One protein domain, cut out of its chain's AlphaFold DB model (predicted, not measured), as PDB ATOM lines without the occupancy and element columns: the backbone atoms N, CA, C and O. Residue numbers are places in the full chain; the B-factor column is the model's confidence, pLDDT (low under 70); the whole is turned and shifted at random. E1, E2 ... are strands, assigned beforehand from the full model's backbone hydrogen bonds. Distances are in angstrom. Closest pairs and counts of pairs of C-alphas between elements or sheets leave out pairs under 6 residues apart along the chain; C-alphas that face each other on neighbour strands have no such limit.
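Overview. This is residues 49 to 105 of the 108 residues of an uncharacterized protein of Candidatus Kerfeldbacteria bacterium (UniProt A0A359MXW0). One sheet of six strands is folded back on itself and curled like part of a barrel, with E3 and E2 in one leaf facing E6, E5 and E4 in the other. The strongly bent first strand, E1, is the hinge between the leaves, and the barrel is only partly closed: E3 and E4 are the sheet's edge strands, with one neighbour each. The printed part has 57 residues with no named helix and six named strands, E1 to E6 in chain order; the sheet runs E3, E2, E1, E6, E5, E4, all antiparallel, and the class is all strand. The whole is compact, with a radius of gyration of the C-alphas of 10.1 A, and elongated, spanning 28 by 18 by 16 A.

Arrangement. E1, residues 49 to 58, bends by 74 degrees at residue 55, and its pairing is staggered: residues 49 to 53 pair with E6, residues 97 to 104, and residues 54 to 58 with E2, residues 61 to 66. E1 and E2 form a hairpin, with N 63 and O 56 2.9 A apart, within hydrogen-bond range. E2 and E3, residues 70 to 74, form the next hairpin, at 155 degrees between directions, with N 62 and O 74 at 2.7 A. E1, E2 and E3 are a meander, each strand the antiparallel neighbour of the one before. E4, residues 80 to 83, E5, residues 86 to 93, and E6 make a second meander of two hairpins; N 81 and O 88 are 2.8 A apart between E4 and E5, and N 101 and O 89 2.8 A between E5 and E6. E6 and E1 are antiparallel neighbours, with N 50 and O 100 at 2.8 A. Across the folded sheet, one sheet bent back into two leaves, the closest C-alphas of E3 and E5 are those of Phe 74 and Leu 90, 7.0 A apart. The closest C-alphas of the edge strands E3 and E4 are those of Phe 74 and Met 80, 7.9 A apart. E3 and E6 are apart.

Along the chain. E1 begins at C-alpha 49 (116.163, 30.875, 98.503) and is 22.7 A long from first to last C-alpha. E2 measures 15.8 A, E3 13.1 A and E4 9.7 A; C-alpha 80, where E4 begins, is at (119.367, 31.101, 85.519). E5 measures 20.1 A and E6 22.6 A, ending at C-alpha 104 (124.364, 38.872, 93.516).

Size, cuts and confidence. The two C-alphas farthest apart are those of Glu 85 and Thr 95, 29.3 A. The printed part has no cut, and its five links between strands are tight. The mean pLDDT of the printed part is 89.8, and no printed residue is under 70.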
ATOM      1  N   ILE A  49     117.232  31.662  99.121       85.50
ATOM      2  CA  ILE A  49     116.163  30.875  98.503       85.50
ATOM      3  C   ILE A  49     114.832  31.481  98.926       85.50
ATOM      4  O   ILE A  49     114.464  31.437 100.099       85.50
ATOM      5  N   VAL A  50     114.089  31.987  97.950       86.25
ATOM      6  CA  VAL A  50     112.781  32.603  98.139       86.25
ATOM      7  C   VAL A  50     111.707  31.678  97.588       86.25
ATOM      8  O   VAL A  50     111.821  31.153  96.480       86.25
ATOM      9  N   ILE A  51     110.646  31.477  98.366       89.31
ATOM     10  CA  ILE A  51     109.461  30.743  97.923       89.31
ATOM     11  C   ILE A  51     108.419  31.768  97.495       89.31
ATOM     12  O   ILE A  51     107.949  32.550  98.318       89.31
ATOM     13  N   VAL A  52     108.061  31.751  96.216       89.31
ATOM     14  CA  VAL A  52     107.066  32.655  95.636       89.31
ATOM     15  C   VAL A  52     105.860  31.886  95.106       89.31
ATOM     16  O   VAL A  52     105.998  30.721  94.712       89.31
ATOM     17  N   PRO A  53     104.669  32.509  95.087       90.88
ATOM     18  CA  PRO A  53     103.536  31.981  94.344       90.88
ATOM     19  C   PRO A  53     103.913  31.765  92.877       90.88
ATOM     20  O   PRO A  53     104.648  32.550  92.278       90.88
ATOM     21  N   LEU A  54     103.427  30.667  92.308       91.50
ATOM     22  CA  LEU A  54     103.599  30.384  90.893       91.50
ATOM     23  C   LEU A  54     102.487  31.086  90.113       91.50
ATOM     24  O   LEU A  54     101.316  30.767  90.305       91.50
ATOM     25  N   ASP A  55     102.845  32.001  89.215       91.88
ATOM     26  CA  ASP A  55     101.855  32.744  88.425       91.88
ATOM     27  C   ASP A  55     101.250  31.854  87.337       91.88
ATOM     28  O   ASP A  55     100.043  31.861  87.093       91.88
ATOM     29  N   SER A  56     102.094  31.075  86.653       91.69
ATOM     30  CA  SER A  56     101.645  30.070  85.688       91.69
ATOM     31  C   SER A  56     102.685  28.974  85.467       91.69
ATOM     32  O   SER A  56     103.892  29.221  85.509       91.69
ATOM     33  N   ALA A  57     102.202  27.766  85.176       90.75
ATOM     34  CA  ALA A  57     103.008  26.641  84.717       90.75
ATOM     35  C   ALA A  57     102.388  26.042  83.456       90.75
ATOM     36  O   ALA A  57     101.340  25.398  83.503       90.75
ATOM     37  N   THR A  58     103.057  26.251  82.329       88.19
ATOM     38  CA  THR A  58     102.683  25.705  81.023       88.19
ATOM     39  C   THR A  58     103.822  24.817  80.528       88.19
ATOM     40  O   THR A  58     104.951  24.915  81.007       88.19
ATOM     41  N   ALA A  59     103.559  23.923  79.572       84.81
ATOM     42  CA  ALA A  59     104.595  23.065  79.001       84.81
ATOM     43  C   ALA A  59     105.810  23.895  78.532       84.81
ATOM     44  O   ALA A  59     105.703  24.686  77.596       84.81
ATOM     45  N   GLY A  60     106.949  23.721  79.214       85.50
ATOM     46  CA  GLY A  60     108.198  24.431  78.925       85.50
ATOM     47  C   GLY A  60     108.237  25.901  79.354       85.50
ATOM     48  O   GLY A  60     109.024  26.657  78.787       85.50
ATOM     49  N   ARG A  61     107.377  26.340  80.287       92.94
ATOM     50  CA  ARG A  61     107.429  27.698  80.849       92.94
ATOM     51  C   ARG A  61     106.834  27.792  82.257       92.94
ATOM     52  O   ARG A  61     105.687  27.410  82.473       92.94
ATOM     53  N   TYR A  62     107.574  28.415  83.164       94.06
ATOM     54  CA  TYR A  62     107.183  28.778  84.523       94.06
ATOM     55  C   TYR A  62     107.273  30.294  84.679       94.06
ATOM     56  O   TYR A  62     108.327  30.866  84.410       94.06
ATOM     57  N   GLN A  63     106.190  30.942  85.101       94.81
ATOM     58  CA  GLN A  63     106.192  32.375  85.412       94.81
ATOM     59  C   GLN A  63     106.006  32.596  86.905       94.81
ATOM     60  O   GLN A  63     105.179  31.927  87.528       94.81
ATOM     61  N   VAL A  64     106.781  33.526  87.452       92.44
ATOM     62  CA  VAL A  64     106.758  33.909  88.864       92.44
ATOM     63  C   VAL A  64     106.938  35.414  88.994       92.44
ATOM     64  O   VAL A  64     107.740  36.011  88.276       92.44
ATOM     65  N   THR A  65     106.247  36.018  89.951       92.12
ATOM     66  CA  THR A  65     106.428  37.423  90.300       92.12
ATOM     67  C   THR A  65     107.325  37.486  91.525       92.12
ATOM     68  O   THR A  65     106.991  36.960  92.585       92.12
ATOM     69  N   LEU A  66     108.488  38.112  91.368       88.12
ATOM     70  CA  LEU A  66     109.492  38.239  92.413       88.12
ATOM     71  C   LEU A  66     109.792  39.720  92.625       88.12
ATOM     72  O   LEU A  66     110.443  40.350  91.799       88.12
ATOM     73  N   GLU A  67     109.313  40.303  93.718       82.94
ATOM     74  CA  GLU A  67     109.624  41.694  94.060       82.94
ATOM     75  C   GLU A  67     111.056  41.810  94.621       82.94
ATOM     76  O   GLU A  67     111.462  40.960  95.413       82.94
ATOM     77  N   PRO A  68     111.844  42.839  94.240       79.56
ATOM     78  CA  PRO A  68     111.511  43.978  93.370       79.56
ATOM     79  C   PRO A  68     111.760  43.743  91.862       79.56
ATOM     80  O   PRO A  68     111.653  44.676  91.069       79.56
ATOM     81  N   PHE A  69     112.120  42.530  91.446       84.38
ATOM     82  CA  PHE A  69     112.540  42.197  90.077       84.38
ATOM     83  C   PHE A  69     111.398  42.123  89.048       84.38
ATOM     84  O   PHE A  69     111.652  42.183  87.846       84.38
ATOM     85  N   GLY A  70     110.147  42.025  89.500       88.69
ATOM     86  CA  GLY A  70     108.964  41.929  88.644       88.69
ATOM     87  C   GLY A  70     108.670  40.494  88.201       88.69
ATOM     88  O   GLY A  70     108.932  39.542  88.933       88.69
ATOM     89  N   VAL A  71     108.079  40.336  87.015       92.44
ATOM     90  CA  VAL A  71     107.693  39.022  86.469       92.44
ATOM     91  C   VAL A  71     108.885  38.370  85.774       92.44
ATOM     92  O   VAL A  71     109.449  38.932  84.835       92.44
ATOM     93  N   LEU A  72     109.225  37.157  86.197       92.12
ATOM     94  CA  LEU A  72     110.291  36.331  85.640       92.12
ATOM     95  C   LEU A  72     109.696  35.089  84.980       92.12
ATOM     96  O   LEU A  72     108.734  34.505  85.475       92.12
ATOM     97  N   SER A  73     110.272  34.677  83.851       94.69
ATOM     98  CA  SER A  73     109.762  33.568  83.041       94.69
ATOM     99  C   SER A  73     110.881  32.591  82.720       94.69
ATOM    100  O   SER A  73     111.728  32.899  81.890       94.69
ATOM    101  N   PHE A  74     110.856  31.407  83.316       94.75
ATOM    102  CA  PHE A  74     111.850  30.350  83.131       94.75
ATOM    103  C   PHE A  74     111.296  29.274  82.195       94.75
ATOM    104  O   PHE A  74     110.153  28.854  82.343       94.75
ATOM    105  N   ALA A  75     112.076  28.792  81.240       94.06
ATOM    106  CA  ALA A  75     111.753  27.622  80.431       94.06
ATOM    107  C   ALA A  75     111.867  26.302  81.218       94.06
ATOM    108  O   ALA A  75     111.103  25.367  80.962       94.06
ATOM    109  N   ALA A  76     112.792  26.214  82.182       92.94
ATOM    110  CA  ALA A  76     113.008  24.997  82.967       92.94
ATOM    111  C   ALA A  76     113.494  25.251  84.404       92.94
ATOM    112  O   ALA A  76     114.084  26.281  84.720       92.94
ATOM    113  N   VAL A  77     113.293  24.256  85.275       91.81
ATOM    114  CA  VAL A  77     113.968  24.197  86.579       91.81
ATOM    115  C   VAL A  77     115.475  24.043  86.349       91.81
ATOM    116  O   VAL A  77     115.906  23.247  85.518       91.81
ATOM    117  N   GLY A  78     116.266  24.811  87.087       90.38
ATOM    118  CA  GLY A  78     117.714  24.943  86.955       90.38
ATOM    119  C   GLY A  78     118.144  26.127  86.088       90.38
ATOM    120  O   GLY A  78     119.320  26.488  86.112       90.38
ATOM    121  N   GLU A  79     117.220  26.755  85.359       92.25
ATOM    122  CA  GLU A  79     117.522  27.917  84.529       92.25
ATOM    123  C   GLU A  79     117.859  29.145  85.368       92.25
ATOM    124  O   GLU A  79     117.183  29.453  86.351       92.25
ATOM    125  N   MET A  80     118.899  29.854  84.932       92.00
ATOM    126  CA  MET A  80     119.367  31.101  85.519       92.00
ATOM    127  C   MET A  80     119.036  32.277  84.610       92.00
ATOM    128  O   MET A  80     119.268  32.233  83.403       92.00
ATOM    129  N   GLN A  81     118.563  33.358  85.214       90.69
ATOM    130  CA  GLN A  81     118.353  34.646  84.572       90.69
ATOM    131  C   GLN A  81     119.107  35.723  85.334       90.69
ATOM    132  O   GLN A  81     119.172  35.700  86.557       90.69
ATOM    133  N   THR A  82     119.695  36.673  84.617       90.00
ATOM    134  CA  THR A  82     120.326  37.839  85.241       90.00
ATOM    135  C   THR A  82     119.357  39.009  85.176       90.00
ATOM    136  O   THR A  82     118.928  39.385  84.085       90.00
ATOM    137  N   VAL A  83     119.015  39.578  86.330       87.12
ATOM    138  CA  VAL A  83     118.091  40.707  86.458       87.12
ATOM    139  C   VAL A  83     118.740  41.761  87.344       87.12
ATOM    140  O   VAL A  83     119.049  41.504  88.506       87.12
ATOM    141  N   ALA A  84     118.966  42.952  86.785       83.81
ATOM    142  CA  ALA A  84     119.788  43.991  87.407       83.81
ATOM    143  C   ALA A  84     121.162  43.431  87.848       83.81
ATOM    144  O   ALA A  84     121.860  42.809  87.046       83.81
ATOM    145  N   GLU A  85     121.529  43.622  89.115       84.50
ATOM    146  CA  GLU A  85     122.771  43.122  89.718       84.50
ATOM    147  C   GLU A  85     122.609  41.740  90.379       84.50
ATOM    148  O   GLU A  85     123.406  41.375  91.238       84.50
ATOM    149  N   HIS A  86     121.590  40.959  89.998       86.56
ATOM    150  CA  HIS A  86     121.310  39.643  90.578       86.56
ATOM    151  C   HIS A  86     121.230  38.545  89.519       86.56
ATOM    152  O   HIS A  86     120.750  38.753  88.405       86.56
ATOM    153  N   GLN A  87     121.682  37.351  89.884       90.56
ATOM    154  CA  GLN A  87     121.367  36.097  89.219       90.56
ATOM    155  C   GLN A  87     120.230  35.415  89.973       90.56
ATOM    156  O   GLN A  87     120.273  35.255  91.189       90.56
ATOM    157  N   VAL A  88     119.209  35.024  89.228       91.25
ATOM    158  CA  VAL A  88     117.987  34.422  89.735       91.25
ATOM    159  C   VAL A  88     117.838  33.053  89.085       91.25
ATOM    160  O   VAL A  88     117.732  32.959  87.864       91.25
ATOM    161  N   GLN A  89     117.848  31.988  89.880       92.81
ATOM    162  CA  GLN A  89     117.729  30.612  89.409       92.81
ATOM    163  C   GLN A  89     116.421  29.986  89.874       92.81
ATOM    164  O   GLN A  89     116.120  29.993  91.065       92.81
ATOM    165  N   LEU A  90     115.679  29.357  88.966       93.31
ATOM    166  CA  LEU A  90     114.543  28.530  89.360       93.31
ATOM    167  C   LEU A  90     115.050  27.203  89.938       93.31
ATOM    168  O   LEU A  90     115.575  26.374  89.205       93.31
ATOM    169  N   VAL A  91     114.901  26.977  91.241       93.88
ATOM    170  CA  VAL A  91     115.447  25.793  91.932       93.88
ATOM    171  C   VAL A  91     114.455  24.640  91.940       93.88
ATOM    172  O   VAL A  91     114.830  23.487  91.734       93.88
ATOM    173  N   SER A  92     113.181  24.931  92.187       93.56
ATOM    174  CA  SER A  92     112.123  23.925  92.167       93.56
ATOM    175  C   SER A  92     110.758  24.564  91.938       93.56
ATOM    176  O   SER A  92     110.574  25.763  92.142       93.56
ATOM    177  N   VAL A  93     109.795  23.762  91.487       91.25
ATOM    178  CA  VAL A  93     108.409  24.182  91.255       91.25
ATOM    179  C   VAL A  93     107.478  23.126  91.835       91.25
ATOM    180  O   VAL A  93     107.680  21.928  91.633       91.25
ATOM    181  N   THR A  94     106.461  23.573  92.561       90.69
ATOM    182  CA  THR A  94     105.322  22.768  93.002       90.69
ATOM    183  C   THR A  94     104.088  23.128  92.175       90.69
ATOM    184  O   THR A  94     104.145  23.946  91.262       90.69
ATOM    185  N   THR A  95     102.933  22.548  92.496       87.81
ATOM    186  CA  THR A  95     101.674  22.882  91.816       87.81
ATOM    187  C   THR A  95     101.253  24.349  91.997       87.81
ATOM    188  O   THR A  95     100.520  24.859  91.157       87.81
ATOM    189  N   VAL A  96     101.687  25.022  93.070       89.19
ATOM    190  CA  VAL A  96     101.204  26.372  93.440       89.19
ATOM    191  C   VAL A  96     102.315  27.371  93.770       89.19
ATOM    192  O   VAL A  96     102.043  28.553  93.959       89.19
ATOM    193  N   SER A  97     103.565  26.923  93.857       90.31
ATOM    194  CA  SER A  97     104.699  27.761  94.252       90.31
ATOM    195  C   SER A  97     105.968  27.404  93.493       90.31
ATOM    196  O   SER A  97     106.109  26.300  92.968       90.31
ATOM    197  N   ALA A  98     106.913  28.332  93.472       91.19
ATOM    198  CA  ALA A  98     108.257  28.140  92.959       91.19
ATOM    199  C   ALA A  98     109.281  28.530  94.023       91.19
ATOM    200  O   ALA A  98     109.083  29.483  94.775       91.19
ATOM    201  N   GLN A  99     110.383  27.792  94.073       91.94
ATOM    202  CA  GLN A  99     111.564  28.168  94.834       91.94
ATOM    203  C   GLN A  99     112.579  28.771  93.882       91.94
ATOM    204  O   GLN A  99     112.940  28.157  92.875       91.94
ATOM    205  N   VAL A 100     113.044  29.960  94.222       91.31
ATOM    206  CA  VAL A 100     113.948  30.744  93.401       91.31
ATOM    207  C   VAL A 100     115.163  31.111  94.241       91.31
ATOM    208  O   VAL A 100     115.014  31.658  95.328       91.31
ATOM    209  N   LEU A 101     116.360  30.791  93.759       90.50
ATOM    210  CA  LEU A 101     117.613  31.229  94.363       90.50
ATOM    211  C   LEU A 101     117.982  32.588  93.774       90.50
ATOM    212  O   LEU A 101     118.111  32.713  92.559       90.50
ATOM    213  N   VAL A 102     118.156  33.584  94.631       89.12
ATOM    214  CA  VAL A 102     118.625  34.921  94.274       89.12
ATOM    215  C   VAL A 102     120.038  35.087  94.818       89.12
ATOM    216  O   VAL A 102     120.281  34.907  96.011       89.12
ATOM    217  N   SER A 103     120.963  35.442  93.937       87.69
ATOM    218  CA  SER A 103     122.375  35.662  94.238       87.69
ATOM    219  C   SER A 103     122.820  36.984  93.609       87.69
ATOM    220  O   SER A 103     122.323  37.332  92.539       87.69
ATOM    221  N   PRO A 104     123.762  37.739  94.192       84.44
ATOM    222  CA  PRO A 104     124.364  38.872  93.516       84.44
ATOM    223  C   PRO A 104     125.135  38.375  92.292       84.44
ATOM    224  O   PRO A 104     125.785  37.323  92.305       84.44
ATOM    225  N   LYS A 105     125.066  39.142  91.208       79.81
ATOM    226  CA  LYS A 105     125.843  38.900  90.000       79.81
ATOM    227  C   LYS A 105     127.323  39.013  90.363       79.81
ATOM    228  O   LYS A 105     127.813  40.099  90.662       79.81
TER     229      LYS A 105